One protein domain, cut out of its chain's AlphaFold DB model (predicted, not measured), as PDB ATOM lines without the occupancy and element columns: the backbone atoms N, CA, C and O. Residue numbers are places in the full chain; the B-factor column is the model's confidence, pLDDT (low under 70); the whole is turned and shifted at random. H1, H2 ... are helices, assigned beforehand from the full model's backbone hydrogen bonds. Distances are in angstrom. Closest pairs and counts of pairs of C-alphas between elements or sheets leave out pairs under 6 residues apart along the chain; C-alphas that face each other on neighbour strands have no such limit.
ATOM      1  N   LEU A   2     186.618 173.144 146.805       62.75
ATOM      2  CA  LEU A   2     187.876 172.370 146.704       62.75
ATOM      3  C   LEU A   2     189.018 172.895 147.595       62.75
ATOM      4  O   LEU A   2     189.791 172.098 148.119       62.75
ATOM      5  N   GLU A   3     189.133 174.217 147.754       67.56
ATOM      6  CA  GLU A   3     190.111 174.832 148.667       67.56
ATOM      7  C   GLU A   3     189.734 174.616 150.133       67.56
ATOM      8  O   GLU A   3     190.565 174.160 150.902       67.56
ATOM      9  N   GLN A   4     188.460 174.777 150.494       68.81
ATOM     10  CA  GLN A   4     187.970 174.516 151.856       68.81
ATOM     11  C   GLN A   4     188.224 173.069 152.305       68.81
ATOM     12  O   GLN A   4     188.547 172.830 153.463       68.81
ATOM     13  N   LEU A   5     188.128 172.093 151.394       71.31
ATOM     14  CA  LEU A   5     188.482 170.703 151.699       71.31
ATOM     15  C   LEU A   5     189.988 170.522 151.929       71.31
ATOM     16  O   LEU A   5     190.365 169.690 152.748       71.31
ATOM     17  N   LYS A   6     190.839 171.296 151.245       75.38
ATOM     18  CA  LYS A   6     192.293 171.320 151.477       75.38
ATOM     19  C   LYS A   6     192.622 171.978 152.819       75.38
ATOM     20  O   LYS A   6     193.456 171.465 153.559       75.38
ATOM     21  N   ASP A   7     191.946 173.070 153.152       79.94
ATOM     22  CA  ASP A   7     192.119 173.749 154.436       79.94
ATOM     23  C   ASP A   7     191.674 172.843 155.585       79.94
ATOM     24  O   ASP A   7     192.366 172.742 156.595       79.94
ATOM     25  N   TYR A   8     190.579 172.100 155.403       77.62
ATOM     26  CA  TYR A   8     190.133 171.113 156.380       77.62
ATOM     27  C   TYR A   8     191.129 169.950 156.518       77.62
ATOM     28  O   TYR A   8     191.451 169.562 157.634       77.62
ATOM     29  N   GLN A   9     191.688 169.422 155.419       78.38
ATOM     30  CA  GLN A   9     192.763 168.416 155.490       78.38
ATOM     31  C   GLN A   9     193.961 168.910 156.295       78.38
ATOM     32  O   GLN A   9     194.496 168.184 157.132       78.38
ATOM     33  N   LEU A  10     194.382 170.150 156.051       83.12
ATOM     34  CA  LEU A  10     195.486 170.752 156.781       83.12
ATOM     35  C   LEU A  10     195.133 170.930 158.264       83.12
ATOM     36  O   LEU A  10     195.943 170.617 159.134       83.12
ATOM     37  N   ALA A  11     193.898 171.344 158.551       85.50
ATOM     38  CA  ALA A  11     193.364 171.463 159.900       85.50
ATOM     39  C   ALA A  11     193.195 170.112 160.619       85.50
ATOM     40  O   ALA A  11     193.113 170.109 161.841       85.50
ATOM     41  N   LEU A  12     193.175 168.977 159.911       86.38
ATOM     42  CA  LEU A  12     193.281 167.634 160.502       86.38
ATOM     43  C   LEU A  12     194.732 167.239 160.762       86.38
ATOM     44  O   LEU A  12     195.054 166.676 161.807       86.38
ATOM     45  N   TYR A  13     195.608 167.517 159.796       88.00
ATOM     46  CA  TYR A  13     197.007 167.115 159.847       88.00
ATOM     47  C   TYR A  13     197.770 167.832 160.963       88.00
ATOM     48  O   TYR A  13     198.466 167.182 161.736       88.00
ATOM     49  N   ILE A  14     197.624 169.156 161.078       90.12
ATOM     50  CA  ILE A  14     198.335 169.966 162.079       90.12
ATOM     51  C   ILE A  14     198.088 169.471 163.514       90.12
ATOM     52  O   ILE A  14     199.070 169.218 164.214       90.12
ATOM     53  N   PRO A  15     196.839 169.285 163.984       89.94
ATOM     54  CA  PRO A  15     196.611 168.773 165.330       89.94
ATOM     55  C   PRO A  15     197.042 167.314 165.481       89.94
ATOM     56  O   PRO A  15     197.529 166.969 166.549       89.94
ATOM     57  N   ALA A  16     196.933 166.468 164.448       91.31
ATOM     58  CA  ALA A  16     197.454 165.098 164.510       91.31
ATOM     59  C   ALA A  16     198.975 165.077 164.721       91.31
ATOM     60  O   ALA A  16     199.469 164.387 165.611       91.31
ATOM     61  N   PHE A  17     199.700 165.886 163.950       93.25
ATOM     62  CA  PHE A  17     201.144 166.047 164.071       93.25
ATOM     63  C   PHE A  17     201.541 166.625 165.434       93.25
ATOM     64  O   PHE A  17     202.410 166.072 166.101       93.25
ATOM     65  N   SER A  18     200.869 167.689 165.886       94.81
ATOM     66  CA  SER A  18     201.120 168.299 167.197       94.81
ATOM     67  C   SER A  18     200.866 167.320 168.341       94.81
ATOM     68  O   SER A  18     201.717 167.179 169.206       94.81
ATOM     69  N   SER A  19     199.738 166.604 168.337       93.75
ATOM     70  CA  SER A  19     199.431 165.628 169.387       93.75
ATOM     71  C   SER A  19     200.413 164.462 169.394       93.75
ATOM     72  O   SER A  19     200.749 163.955 170.457       93.75
ATOM     73  N   PHE A  20     200.903 164.041 168.226       92.75
ATOM     74  CA  PHE A  20     201.969 163.050 168.165       92.75
ATOM     75  C   PHE A  20     203.275 163.576 168.777       92.75
ATOM     76  O   PHE A  20     203.909 162.862 169.547       92.75
ATOM     77  N   LEU A  21     203.657 164.827 168.496       95.44
ATOM     78  CA  LEU A  21     204.813 165.448 169.149       95.44
ATOM     79  C   LEU A  21     204.624 165.564 170.663       95.44
ATOM     80  O   LEU A  21     205.562 165.273 171.393       95.44
ATOM     81  N   ASP A  22     203.431 165.922 171.139       93.94
ATOM     82  CA  ASP A  22     203.139 165.979 172.574       93.94
ATOM     83  C   ASP A  22     203.351 164.610 173.233       93.94
ATOM     84  O   ASP A  22     204.012 164.528 174.264       93.94
ATOM     85  N   VAL A  23     202.869 163.525 172.612       94.19
ATOM     86  CA  VAL A  23     203.104 162.149 173.088       94.19
ATOM     87  C   VAL A  23     204.601 161.839 173.168       94.19
ATOM     88  O   VAL A  23     205.058 161.310 174.178       94.19
ATOM     89  N   MET A  24     205.366 162.187 172.131       92.94
ATOM     90  CA  MET A  24     206.803 161.899 172.064       92.94
ATOM     91  C   MET A  24     207.643 162.754 173.021       92.94
ATOM     92  O   MET A  24     208.665 162.286 173.504       92.94
ATOM     93  N   LEU A  25     207.253 164.008 173.266       95.06
ATOM     94  CA  LEU A  25     208.035 164.965 174.058       95.06
ATOM     95  C   LEU A  25     207.675 164.952 175.542       95.06
ATOM     96  O   LEU A  25     208.546 165.157 176.381       95.06
ATOM     97  N   LEU A  26     206.397 164.757 175.869       93.81
ATOM     98  CA  LEU A  26     205.948 164.651 177.258       93.81
ATOM     99  C   LEU A  26     206.165 163.246 177.818       93.81
ATOM    100  O   LEU A  26     206.059 163.067 179.029       93.81
ATOM    101  N   GLU A  27     206.401 162.264 176.941       92.12
ATOM    102  CA  GLU A  27     206.523 160.840 177.269       92.12
ATOM    103  C   GLU A  27     205.345 160.325 178.117       92.12
ATOM    104  O   GLU A  27     205.465 159.387 178.909       92.12
ATOM    105  N   ASN A  28     204.170 160.945 177.960       92.44
ATOM    106  CA  ASN A  28     202.963 160.487 178.625       92.44
ATOM    107  C   ASN A  28     202.390 159.299 177.852       92.44
ATOM    108  O   ASN A  28     201.672 159.464 176.863       92.44
ATOM    109  N   TYR A  29     202.704 158.100 178.330       95.44
ATOM    110  CA  TYR A  29     202.240 156.846 177.745       95.44
ATOM    111  C   TYR A  29     201.099 156.194 178.528       95.44
ATOM    112  O   TYR A  29     200.840 155.007 178.351       95.44
ATOM    113  N   GLU A  30     200.391 156.948 179.376       96.31
ATOM    114  CA  GLU A  30     199.187 156.451 180.043       96.31
ATOM    115  C   GLU A  30     198.161 155.979 178.999       96.31
ATOM    116  O   GLU A  30     197.847 156.679 178.027       96.31
ATOM    117  N   LYS A  31     197.632 154.768 179.188       94.94
ATOM    118  CA  LYS A  31     196.758 154.102 178.217       94.94
ATOM    119  C   LYS A  31     195.542 154.952 177.858       94.94
ATOM    120  O   LYS A  31     195.179 155.043 176.683       94.94
ATOM    121  N   GLU A  32     194.903 155.555 178.852       95.94
ATOM    122  CA  GLU A  32     193.720 156.399 178.712       95.94
ATOM    123  C   GLU A  32     194.040 157.658 177.901       95.94
ATOM    124  O   GLU A  32     193.287 158.010 176.989       95.94
ATOM    125  N   TYR A  33     195.189 158.286 178.164       96.12
ATOM    126  CA  TYR A  33     195.669 159.448 177.421       96.12
ATOM    127  C   TYR A  33     195.915 159.108 175.945       96.12
ATOM    128  O   TYR A  33     195.296 159.721 175.070       96.12
ATOM    129  N   LEU A  34     196.718 158.076 175.656       96.12
ATOM    130  CA  LEU A  34     197.013 157.645 174.281       96.12
ATOM    131  C   LEU A  34     195.739 157.246 173.522       96.12
ATOM    132  O   LEU A  34     195.521 157.673 172.386       96.12
ATOM    133  N   SER A  35     194.852 156.487 174.171       94.56
ATOM    134  CA  SER A  35     193.573 156.071 173.581       94.56
ATOM    135  C   SER A  35     192.665 157.268 173.293       94.56
ATOM    136  O   SER A  35     191.983 157.286 172.266       94.56
ATOM    137  N   SER A  36     192.669 158.290 174.158       96.12
ATOM    138  CA  SER A  36     191.879 159.508 173.954       96.12
ATOM    139  C   SER A  36     192.348 160.309 172.736       96.12
ATOM    140  O   SER A  36     191.513 160.795 171.968       96.12
ATOM    141  N   ILE A  37     193.665 160.397 172.505       95.38
ATOM    142  CA  ILE A  37     194.230 161.070 171.331       95.38
ATOM    143  C   ILE A  37     193.862 160.296 170.067       95.38
ATOM    144  O   ILE A  37     193.290 160.885 169.149       95.38
ATOM    145  N   SER A  38     194.106 158.981 170.038       93.69
ATOM    146  CA  SER A  38     193.732 158.127 168.904       93.69
ATOM    147  C   SER A  38     192.245 158.256 168.561       93.69
ATOM    148  O   SER A  38     191.902 158.487 167.401       93.69
ATOM    149  N   ALA A  39     191.356 158.196 169.558       92.75
ATOM    150  CA  ALA A  39     189.913 158.338 169.356       92.75
ATOM    151  C   ALA A  39     189.518 159.728 168.828       92.75
ATOM    152  O   ALA A  39     188.639 159.847 167.973       92.75
ATOM    153  N   LYS A  40     190.172 160.794 169.307       93.50
ATOM    154  CA  LYS A  40     189.934 162.165 168.835       93.50
ATOM    155  C   LYS A  40     190.330 162.329 167.366       93.50
ATOM    156  O   LYS A  40     189.561 162.900 166.595       93.50
ATOM    157  N   LEU A  41     191.496 161.815 166.975       90.62
ATOM    158  CA  LEU A  41     191.966 161.873 165.590       90.62
ATOM    159  C   LEU A  41     191.098 161.024 164.653       90.62
ATOM    160  O   LEU A  41     190.784 161.465 163.547       90.62
ATOM    161  N   ASP A  42     190.654 159.849 165.103       87.50
ATOM    162  CA  ASP A  42     189.758 158.990 164.324       87.50
ATOM    163  C   ASP A  42     188.379 159.641 164.137       87.50
ATOM    164  O   ASP A  42     187.853 159.682 163.023       87.50
ATOM    165  N   LYS A  43     187.842 160.284 165.186       87.88
ATOM    166  CA  LYS A  43     186.619 161.095 165.100       87.88
ATOM    167  C   LYS A  43     186.747 162.208 164.062       87.88
ATOM    168  O   LYS A  43     185.837 162.391 163.256       87.88
ATOM    169  N   TYR A  44     187.853 162.949 164.060       85.88
ATOM    170  CA  TYR A  44     188.067 164.006 163.072       85.88
ATOM    171  C   TYR A  44     188.214 163.454 161.645       85.88
ATOM    172  O   TYR A  44     187.671 164.034 160.705       85.88
ATOM    173  N   SER A  45     188.876 162.304 161.476       82.25
ATOM    174  CA  SER A  45     188.942 161.603 160.184       82.25
ATOM    175  C   SER A  45     187.555 161.184 159.688       82.25
ATOM    176  O   SER A  45     187.241 161.353 158.510       82.25
ATOM    177  N   LEU A  46     186.696 160.679 160.577       82.25
ATOM    178  CA  LEU A  46     185.325 160.311 160.231       82.25
ATOM    179  C   LEU A  46     184.506 161.533 159.802       82.25
ATOM    180  O   LEU A  46     183.908 161.516 158.729       82.25
ATOM    181  N   GLN A  47     184.557 162.620 160.577       82.50
ATOM    182  CA  GLN A  47     183.879 163.878 160.243       82.50
ATOM    183  C   GLN A  47     184.339 164.438 158.892       82.50
ATOM    184  O   GLN A  47     183.525 164.928 158.110       82.50
ATOM    185  N   TYR A  48     185.633 164.320 158.579       79.81
ATOM    186  CA  TYR A  48     186.147 164.693 157.266       79.81
ATOM    187  C   TYR A  48     185.534 163.865 156.141       79.81
ATOM    188  O   TYR A  48     185.111 164.417 155.128       79.81
ATOM    189  N   LYS A  49     185.487 162.540 156.315       75.69
ATOM    190  CA  LYS A  49     184.915 161.619 155.328       75.69
ATOM    191  C   LYS A  49     183.425 161.880 155.121       75.69
ATOM    192  O   LYS A  49     182.968 161.832 153.982       75.69
ATOM    193  N   GLU A  50     182.684 162.193 156.182       76.62
ATOM    194  CA  GLU A  50     181.272 162.584 156.107       76.62
ATOM    195  C   GLU A  50     181.093 163.892 155.327       76.62
ATOM    196  O   GLU A  50     180.343 163.916 154.353       76.62
ATOM    197  N   LEU A  51     181.833 164.951 155.682       74.69
ATOM    198  CA  LEU A  51     181.795 166.241 154.979       74.69
ATOM    199  C   LEU A  51     182.158 166.087 153.498       74.69
ATOM    200  O   LEU A  51     181.518 166.664 152.618       74.69
ATOM    201  N   TYR A  52     183.193 165.296 153.224       70.62
ATOM    202  CA  TYR A  52     183.616 164.960 151.875       70.62
ATOM    203  C   TYR A  52     182.498 164.247 151.101       70.62
ATOM    204  O   TYR A  52     182.203 164.622 149.967       70.62
ATOM    205  N   THR A  53     181.851 163.255 151.722       71.44
ATOM    206  CA  THR A  53     180.745 162.498 151.117       71.44
ATOM    207  C   THR A  53     179.565 163.412 150.805       71.44
ATOM    208  O   THR A  53     179.056 163.369 149.692       71.44
ATOM    209  N   GLN A  54     179.197 164.308 151.722       72.44
ATOM    210  CA  GLN A  54     178.141 165.301 151.495       72.44
ATOM    211  C   GLN A  54     178.484 166.233 150.328       72.44
ATOM    212  O   GLN A  54     177.673 166.437 149.433       72.44
ATOM    213  N   CYS A  55     179.714 166.759 150.280       68.75
ATOM    214  CA  CYS A  55     180.159 167.608 149.170       68.75
ATOM    215  C   CYS A  55     180.114 166.866 147.824       68.75
ATOM    216  O   CYS A  55     179.766 167.452 146.798       68.75
ATOM    217  N   TYR A  56     180.463 165.578 147.822       65.25
ATOM    218  CA  TYR A  56     180.362 164.721 146.646       65.25
ATOM    219  C   TYR A  56     178.902 164.506 146.222       65.25
ATOM    220  O   TYR A  56     178.582 164.661 145.042       65.25
ATOM    221  N   GLU A  57     178.011 164.181 147.161       67.31
ATOM    222  CA  GLU A  57     176.575 163.990 146.918       67.31
ATOM    223  C   GLU A  57     175.913 165.253 146.363       67.31
ATOM    224  O   GLU A  57     175.162 165.164 145.398       67.31
ATOM    225  N   GLU A  58     176.242 166.428 146.897       67.50
ATOM    226  CA  GLU A  58     175.727 167.702 146.393       67.50
ATOM    227  C   GLU A  58     176.173 167.943 144.945       67.50
ATOM    228  O   GLU A  58     175.340 168.142 144.059       67.50
ATOM    229  N   ILE A  59     177.479 167.853 144.645       65.88
ATOM    230  CA  ILE A  59     177.969 168.106 143.279       65.88
ATOM    231  C   ILE A  59     177.415 167.077 142.277       65.88
ATOM    232  O   ILE A  59     177.018 167.434 141.164       65.88
ATOM    233  N   SER A  60     177.371 165.800 142.654       57.69
ATOM    234  CA  SER A  60     176.815 164.743 141.802       57.69
ATOM    235  C   SER A  60     175.293 164.849 141.653       57.69
ATOM    236  O   SER A  60     174.774 164.576 140.570       57.69
ATOM    237  N   GLY A  61     174.576 165.313 142.679       57.41
ATOM    238  CA  GLY A  61     173.147 165.629 142.648       57.41
ATOM    239  C   GLY A  61     172.811 166.730 141.643       57.41
ATOM    240  O   GLY A  61     171.903 166.566 140.827       57.41
ATOM    241  N   TYR A  62     173.607 167.804 141.603       52.62
ATOM    242  CA  TYR A  62     173.473 168.848 140.578       52.62
ATOM    243  C   TYR A  62     173.700 168.303 139.157       52.62
ATOM    244  O   TYR A  62     172.983 168.687 138.231       52.62
ATOM    245  N   SER A  63     174.634 167.361 138.983       49.78
ATOM    246  CA  SER A  63     174.931 166.730 137.686       49.78
ATOM    247  C   SER A  63     173.885 165.691 137.243       49.78
ATOM    248  O   SER A  63     173.706 165.469 136.048       49.78
ATOM    249  N   SER A  64     173.185 165.046 138.182       43.69
ATOM    250  CA  SER A  64     172.221 163.960 137.924       43.69
ATOM    251  C   SER A  64     170.767 164.425 137.791       43.69
ATOM    252  O   SER A  64     169.887 163.610 137.513       43.69
ATOM    253  N   SER A  65     170.519 165.740 137.827       47.41
ATOM    254  CA  SER A  65     169.298 166.328 137.254       47.41
ATOM    255  C   SER A  65     169.179 166.106 135.732       47.41
ATOM    256  O   SER A  65     168.134 166.398 135.157       47.41
ATOM    257  N   SER A  66     170.209 165.531 135.087       44.91
ATOM    258  CA  SER A  66     170.125 164.993 133.725       44.91
ATOM    259  C   SER A  66     170.157 163.463 133.604       44.91
ATOM    260  O   SER A  66     169.474 162.987 132.711       44.91
ATOM    261  N   LEU A  67     170.814 162.654 134.456       44.53
ATOM    262  CA  LEU A  67     170.707 161.177 134.372       44.53
ATOM    263  C   LEU A  67     170.906 160.445 135.726       44.53
ATOM    264  O   LEU A  67     171.959 160.515 136.350       44.53
ATOM    265  N   GLN A  68     169.849 159.716 136.115       44.34
ATOM    266  CA  GLN A  68     169.710 158.573 137.044       44.34
ATOM    267  C   GLN A  68     170.397 158.598 138.433       44.34
ATOM    268  O   GLN A  68     171.544 158.207 138.625       44.34
ATOM    269  N   SER A  69     169.579 158.887 139.453       42.38
ATOM    270  CA  SER A  69     169.911 158.992 140.885       42.38
ATOM    271  C   SER A  69     169.922 157.675 141.691       42.38
ATOM    272  O   SER A  69     170.192 157.682 142.895       42.38
ATOM    273  N   SER A  70     169.634 156.528 141.072       41.59
ATOM    274  CA  SER A  70     169.384 155.270 141.800       41.59
ATOM    275  C   SER A  70     170.643 154.487 142.189       41.59
ATOM    276  O   SER A  70     170.639 153.813 143.217       41.59
ATOM    277  N   VAL A  71     171.740 154.604 141.433       48.72
ATOM    278  CA  VAL A  71     173.016 153.924 141.749       48.72
ATOM    279  C   VAL A  71     173.711 154.583 142.952       48.72
ATOM    280  O   VAL A  71     174.365 153.925 143.759       48.72
ATOM    281  N   LEU A  72     173.504 155.891 143.128       43.69
ATOM    282  CA  LEU A  72     174.260 156.724 144.060       43.69
ATOM    283  C   LEU A  72     173.809 156.587 145.526       43.69
ATOM    284  O   LEU A  72     174.641 156.586 146.430       43.69
ATOM    285  N   LYS A  73     172.512 156.348 145.767       46.41
ATOM    286  CA  LYS A  73     171.968 156.034 147.106       46.41
ATOM    287  C   LYS A  73     172.487 154.702 147.677       46.41
ATOM    288  O   LYS A  73     172.345 154.454 148.875       46.41
ATOM    289  N   GLY A  74     173.053 153.832 146.836       45.62
ATOM    290  CA  GLY A  74     173.664 152.568 147.255       45.62
ATOM    291  C   GLY A  74     175.053 152.740 147.879       45.62
ATOM    292  O   GLY A  74     175.379 152.055 148.847       45.62
ATOM    293  N   LEU A  75     175.848 153.694 147.383       43.47
ATOM    294  CA  LEU A  75     177.223 153.941 147.839       43.47
ATOM    295  C   LEU A  75     177.282 154.652 149.199       43.47
ATOM    296  O   LEU A  75     178.116 154.311 150.035       43.47
ATOM    297  N   SER A  76     176.360 155.576 149.468       39.69
ATOM    298  CA  SER A  76     176.294 156.289 150.751       39.69
ATOM    299  C   SER A  76     175.863 155.397 151.916       39.69
ATOM    300  O   SER A  76     176.397 155.506 153.019       39.69
ATOM    301  N   LYS A  77     174.997 154.407 151.665       42.72
ATOM    302  CA  LYS A  77     174.704 153.349 152.645       42.72
ATOM    303  C   LYS A  77     175.887 152.404 152.874       42.72
ATOM    304  O   LYS A  77     176.056 151.922 153.990       42.72
ATOM    305  N   ALA A  78     176.716 152.161 151.858       38.56
ATOM    306  CA  ALA A  78     177.911 151.329 151.993       38.56
ATOM    307  C   ALA A  78     179.005 152.015 152.828       38.56
ATOM    308  O   ALA A  78     179.621 151.349 153.651       38.56
ATOM    309  N   ALA A  79     179.189 153.336 152.698       35.50
ATOM    310  CA  ALA A  79     180.150 154.109 153.496       35.50
ATOM    311  C   ALA A  79     179.828 154.096 155.004       35.50
ATOM    312  O   ALA A  79     180.734 153.968 155.826       35.50
ATOM    313  N   ILE A  80     178.540 154.133 155.368       45.72
ATOM    314  CA  ILE A  80     178.074 153.993 156.761       45.72
ATOM    315  C   ILE A  80     178.262 152.546 157.275       45.72
ATOM    316  O   ILE A  80     178.377 152.318 158.477       45.72
ATOM    317  N   ALA A  81     178.348 151.558 156.377       37.72
ATOM    318  CA  ALA A  81     178.466 150.136 156.710       37.72
ATOM    319  C   ALA A  81     179.914 149.603 156.802       37.72
ATOM    320  O   ALA A  81     180.105 148.419 157.107       37.72
ATOM    321  N   VAL A  82     180.950 150.431 156.599       40.19
ATOM    322  CA  VAL A  82     182.373 150.010 156.653       40.19
ATOM    323  C   VAL A  82     182.890 149.898 158.095       40.19
ATOM    324  O   VAL A  82     183.913 150.452 158.479       40.19
ATOM    325  N   GLY A  83     182.160 149.137 158.907       33.31
ATOM    326  CA  GLY A  83     182.631 148.570 160.168       33.31
ATOM    327  C   GLY A  83     182.732 147.043 160.146       33.31
ATOM    328  O   GLY A  83     183.115 146.470 161.164       33.31
ATOM    329  N   GLU A 114     182.747 165.909 131.859       56.34
ATOM    330  CA  GLU A 114     184.182 165.624 132.030       56.34
ATOM    331  C   GLU A 114     184.827 166.572 133.042       56.34
ATOM    332  O   GLU A 114     185.668 166.157 133.838       56.34
ATOM    333  N   ARG A 115     184.432 167.852 133.066       59.72
ATOM    334  CA  ARG A 115     184.923 168.811 134.063       59.72
ATOM    335  C   ARG A 115     184.457 168.439 135.469       59.72
ATOM    336  O   ARG A 115     185.279 168.463 136.386       59.72
ATOM    337  N   VAL A 116     183.189 168.060 135.630       60.16
ATOM    338  CA  VAL A 116     182.641 167.532 136.887       60.16
ATOM    339  C   VAL A 116     183.372 166.245 137.258       60.16
ATOM    340  O   VAL A 116     183.897 166.160 138.361       60.16
ATOM    341  N   ARG A 117     183.539 165.297 136.331       56.47
ATOM    342  CA  ARG A 117     184.251 164.029 136.544       56.47
ATOM    343  C   ARG A 117     185.705 164.240 136.966       56.47
ATOM    344  O   ARG A 117     186.156 163.607 137.913       56.47
ATOM    345  N   ARG A 118     186.439 165.168 136.346       65.31
ATOM    346  CA  ARG A 118     187.811 165.528 136.754       65.31
ATOM    347  C   ARG A 118     187.854 166.209 138.114       65.31
ATOM    348  O   ARG A 118     188.797 165.991 138.872       65.31
ATOM    349  N   GLN A 119     186.867 167.042 138.437       61.88
ATOM    350  CA  GLN A 119     186.743 167.617 139.776       61.88
ATOM    351  C   GLN A 119     186.415 166.533 140.814       61.88
ATOM    352  O   GLN A 119     187.025 166.543 141.879       61.88
ATOM    353  N   MET A 120     185.562 165.558 140.477       61.25
ATOM    354  CA  MET A 120     185.255 164.378 141.297       61.25
ATOM    355  C   MET A 120     186.483 163.485 141.492       61.25
ATOM    356  O   MET A 120     186.751 163.032 142.596       61.25
ATOM    357  N   GLN A 121     187.284 163.278 140.451       58.81
ATOM    358  CA  GLN A 121     188.490 162.457 140.531       58.81
ATOM    359  C   GLN A 121     189.564 163.116 141.410       58.81
ATOM    360  O   GLN A 121     190.131 162.463 142.281       58.81
ATOM    361  N   LYS A 122     189.739 164.442 141.295       62.97
ATOM    362  CA  LYS A 122     190.588 165.228 142.210       62.97
ATOM    363  C   LYS A 122     190.093 165.210 143.656       62.97
ATOM    364  O   LYS A 122     190.891 165.423 144.562       62.97
ATOM    365  N   LEU A 123     188.794 165.025 143.877       58.78
ATOM    366  CA  LEU A 123     188.218 164.848 145.206       58.78
ATOM    367  C   LEU A 123     188.562 163.448 145.745       58.78
ATOM    368  O   LEU A 123     189.064 163.348 146.862       58.78
ATOM    369  N   ILE A 124     188.399 162.393 144.938       56.78
ATOM    370  CA  ILE A 124     188.650 160.997 145.347       56.78
ATOM    371  C   ILE A 124     190.128 160.778 145.681       56.78
ATOM    372  O   ILE A 124     190.449 160.227 146.730       56.78
ATOM    373  N   GLU A 125     191.039 161.289 144.852       58.16
ATOM    374  CA  GLU A 125     192.488 161.242 145.108       58.16
ATOM    375  C   GLU A 125     192.879 161.941 146.423       58.16
ATOM    376  O   GLU A 125     193.885 161.614 147.050       58.16
ATOM    377  N   ARG A 126     192.063 162.897 146.876       58.91
ATOM    378  CA  ARG A 126     192.269 163.668 148.104       58.91
ATOM    379  C   ARG A 126     191.629 163.031 149.340       58.91
ATOM    380  O   ARG A 126     191.889 163.498 150.441       58.91
ATOM    381  N   GLN A 127     190.877 161.940 149.211       53.16
ATOM    382  CA  GLN A 127     190.304 161.203 150.348       53.16
ATOM    383  C   GLN A 127     191.371 160.528 151.247       53.16
ATOM    384  O   GLN A 127     191.036 159.930 152.269       53.16
ATOM    385  N   SER A 128     192.652 160.613 150.866       58.50
ATOM    386  CA  SER A 128     193.819 160.133 151.612       58.50
ATOM    387  C   SER A 128     193.684 160.316 153.133       58.50
ATOM    388  O   SER A 128     193.348 161.383 153.646       58.50
ATOM    389  N   ASN A 129     193.959 159.237 153.866       63.69
ATOM    390  CA  ASN A 129     193.786 159.144 155.312       63.69
ATOM    391  C   ASN A 129     195.014 159.739 156.036       63.69
ATOM    392  O   ASN A 129     195.763 159.024 156.696       63.69
ATOM    393  N   PHE A 130     195.243 161.049 155.878       71.88
ATOM    394  CA  PHE A 130     196.468 161.753 156.308       71.88
ATOM    395  C   PHE A 130     196.785 161.643 157.804       71.88
ATOM    396  O   PHE A 130     197.940 161.772 158.199       71.88
ATOM    397  N   VAL A 131     195.773 161.402 158.639       84.06
ATOM    398  CA  VAL A 131     195.952 161.262 160.092       84.06
ATOM    399  C   VAL A 131     196.248 159.826 160.527       84.06
ATOM    400  O   VAL A 131     196.652 159.596 161.664       84.06
ATOM    401  N   ARG A 132     196.056 158.845 159.635       85.44
ATOM    402  CA  ARG A 132     196.143 157.425 159.981       85.44
ATOM    403  C   ARG A 132     197.528 156.990 160.460       85.44
ATOM    404  O   ARG A 132     197.570 156.313 161.482       85.44
ATOM    405  N   PRO A 133     198.640 157.426 159.833       87.25
ATOM    406  CA  PRO A 133     199.967 157.107 160.342       87.25
ATOM    407  C   PRO A 133     200.172 157.565 161.791       87.25
ATOM    408  O   PRO A 133     200.776 156.842 162.572       87.25
ATOM    409  N   PHE A 134     199.638 158.724 162.190       90.25
ATOM    410  CA  PHE A 134     199.757 159.200 163.574       90.25
ATOM    411  C   PHE A 134     198.973 158.316 164.546       90.25
ATOM    412  O   PHE A 134     199.510 157.926 165.576       90.25
ATOM    413  N   ILE A 135     197.738 157.948 164.194       90.25
ATOM    414  CA  ILE A 135     196.906 157.042 165.000       90.25
ATOM    415  C   ILE A 135     197.592 155.681 165.165       90.25
ATOM    416  O   ILE A 135     197.678 155.166 166.276       90.25
ATOM    417  N   ASP A 136     198.096 155.106 164.072       90.31
ATOM    418  CA  ASP A 136     198.741 153.793 164.098       90.31
ATOM    419  C   ASP A 136     200.025 153.821 164.946       90.31
ATOM    420  O   ASP A 136     200.244 152.910 165.742       90.31
ATOM    421  N   ASN A 137     200.826 154.892 164.865       91.06
ATOM    422  CA  ASN A 137     202.014 155.056 165.708       91.06
ATOM    423  C   ASN A 137     201.665 155.257 167.194       91.06
ATOM    424  O   ASN A 137     202.292 154.640 168.049       91.06
ATOM    425  N   ILE A 138     200.648 156.060 167.526       93.81
ATOM    426  CA  ILE A 138     200.195 156.242 168.919       93.81
ATOM    427  C   ILE A 138     199.685 154.919 169.500       93.81
ATOM    428  O   ILE A 138     200.020 154.560 170.627       93.81
ATOM    429  N   ASN A 139     198.913 154.160 168.720       92.25
ATOM    430  CA  ASN A 139     198.447 152.838 169.128       92.25
ATOM    431  C   ASN A 139     199.607 151.848 169.275       92.25
ATOM    432  O   ASN A 139     199.591 151.040 170.196       92.25
ATOM    433  N   MET A 140     200.626 151.926 168.417       91.00
ATOM    434  CA  MET A 140     201.835 151.116 168.549       91.00
ATOM    435  C   MET A 140     202.582 151.436 169.846       91.00
ATOM    436  O   MET A 140     202.936 150.513 170.571       91.00
ATOM    437  N   ILE A 141     202.767 152.714 170.187       92.44
ATOM    438  CA  ILE A 141     203.371 153.128 171.465       92.44
ATOM    439  C   ILE A 141     202.550 152.585 172.641       92.44
ATOM    440  O   ILE A 141     203.108 151.999 173.566       92.44
ATOM    441  N   ASN A 142     201.224 152.712 172.576       92.50
ATOM    442  CA  ASN A 142     200.325 152.179 173.596       92.50
ATOM    443  C   ASN A 142     200.483 150.657 173.753       92.50
ATOM    444  O   ASN A 142     200.544 150.148 174.867       92.50
ATOM    445  N   ASP A 143     200.593 149.930 172.644       89.44
ATOM    446  CA  ASP A 143     200.763 148.478 172.636       89.44
ATOM    447  C   ASP A 143     202.144 148.031 173.112       89.44
ATOM    448  O   ASP A 143     202.263 146.950 173.689       89.44
ATOM    449  N   LEU A 144     203.180 148.834 172.875       88.81
ATOM    450  CA  LEU A 144     204.531 148.559 173.350       88.81
ATOM    451  C   LEU A 144     204.679 148.841 174.848       88.81
ATOM    452  O   LEU A 144     205.366 148.096 175.539       88.81
ATOM    453  N   TYR A 145     204.037 149.897 175.346       90.38
ATOM    454  CA  TYR A 145     204.196 150.347 176.727       90.38
ATOM    455  C   TYR A 145     203.185 149.713 177.694       90.38
ATOM    456  O   TYR A 145     203.528 149.377 178.825       90.38
ATOM    457  N   ASN A 146     201.935 149.519 177.258       91.75
ATOM    458  CA  ASN A 146     200.822 149.125 178.132       91.75
ATOM    459  C   ASN A 146     200.351 147.673 177.941       91.75
ATOM    460  O   ASN A 146     199.327 147.283 178.512       91.75
ATOM    461  N   LYS A 147     201.056 146.855 177.148       88.12
ATOM    462  CA  LYS A 147     200.760 145.421 176.981       88.12
ATOM    463  C   LYS A 147     202.023 144.571 177.166       88.12
ATOM    464  O   LYS A 147     203.125 145.056 176.926       88.12
TER     465      LYS A 147
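What this domain is: This is residues 2 to 83 and 114 to 147 of the 179 residues of an uncharacterized protein of Lachnoclostridium sp. An138 (UniProt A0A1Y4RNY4). A long helix, H2, forms the spine of a slender bundle, with H1 folded back beside it as a helical hairpin and with H4 and H5, placed one after the other, covering another side of H2. After H2 the printed part folds back again into the short helix H3, which runs beside H2 but is only loosely placed there. The printed part has 116 residues with five named helices, in the order H1, H2, H3, H4, H5, and no named strand: all helix. The whole is loose, with a radius of gyration of the C-alphas of 17.8 A, and only just a rod, spanning 57 by 28 by 15 A.

How they stand to each other: H1, residues 2 to 26, and H2, residues 31 to 64, form a hairpin; they touch at a shallow tilt of 7 degrees, opposite ways, and their closest C-alphas, those of Ala 16 and Leu 41, are 6.5 A apart. H2 is the hub, touching three helices. H3, residues 72 to 80, is close to H2 but not clearly touching it; their closest C-alphas, those of Thr 53 and Ser 76, are 7.6 A apart. H4, residues 114 to 127, touches H2 at residues 49 to 63 alone, the closest C-alphas being those of Tyr 56 and Met 120, 7.3 A apart. H5, residues 132 to 145, touches H2 at residues 31 to 42 alone, opposite ways at a shallow tilt of 19 degrees, and the closest C-alphas, those of Ser 38 and Ile 135, are 5.1 A apart. Residues 16 to 23 of H1 touch residues 134 to 138 of H5; the closest C-alphas, those of Phe 20 and Phe 134, are 6.4 A apart. H1, H2, H4 and H5 form a bundle, a group of helices with their lines nearly aligned. H3 is apart from H1, H4 and H5, and H4 is apart from H5. In H2 and H5 every O i to N i+4 pair is within hydrogen-bond range; in H1 20 of 21 are, in H3 3 of 5 and in H4 9 of 10.

Where its parts are: H1 begins at C-alpha 2, (187.876, 172.370, 146.704), and is 36.3 A long from first to last C-alpha. H2 is 48.2 A long and ends at C-alpha 64, (172.221, 163.960, 137.924). H3 measures 13.5 A, H4 19.8 A and H5 19.9 A, and H5 ends at C-alpha 145, (204.196, 150.347, 176.727).

The domain as a whole: The two C-alphas farthest apart, those of Glu 27 and Ser 66, are 56.9 A apart. Residues 84 to 113 are not printed, and C-alphas 83 and 114 stand 32.9 A apart across this cut, in the link from H3 to H4. The links H1 to H2 and H4 to H5 are tight, and H2 to H3 is short. The mean pLDDT of the printed part is 73.6, and residues 2 to 4, 55 to 83 and 114 to 129 of the model are under 70.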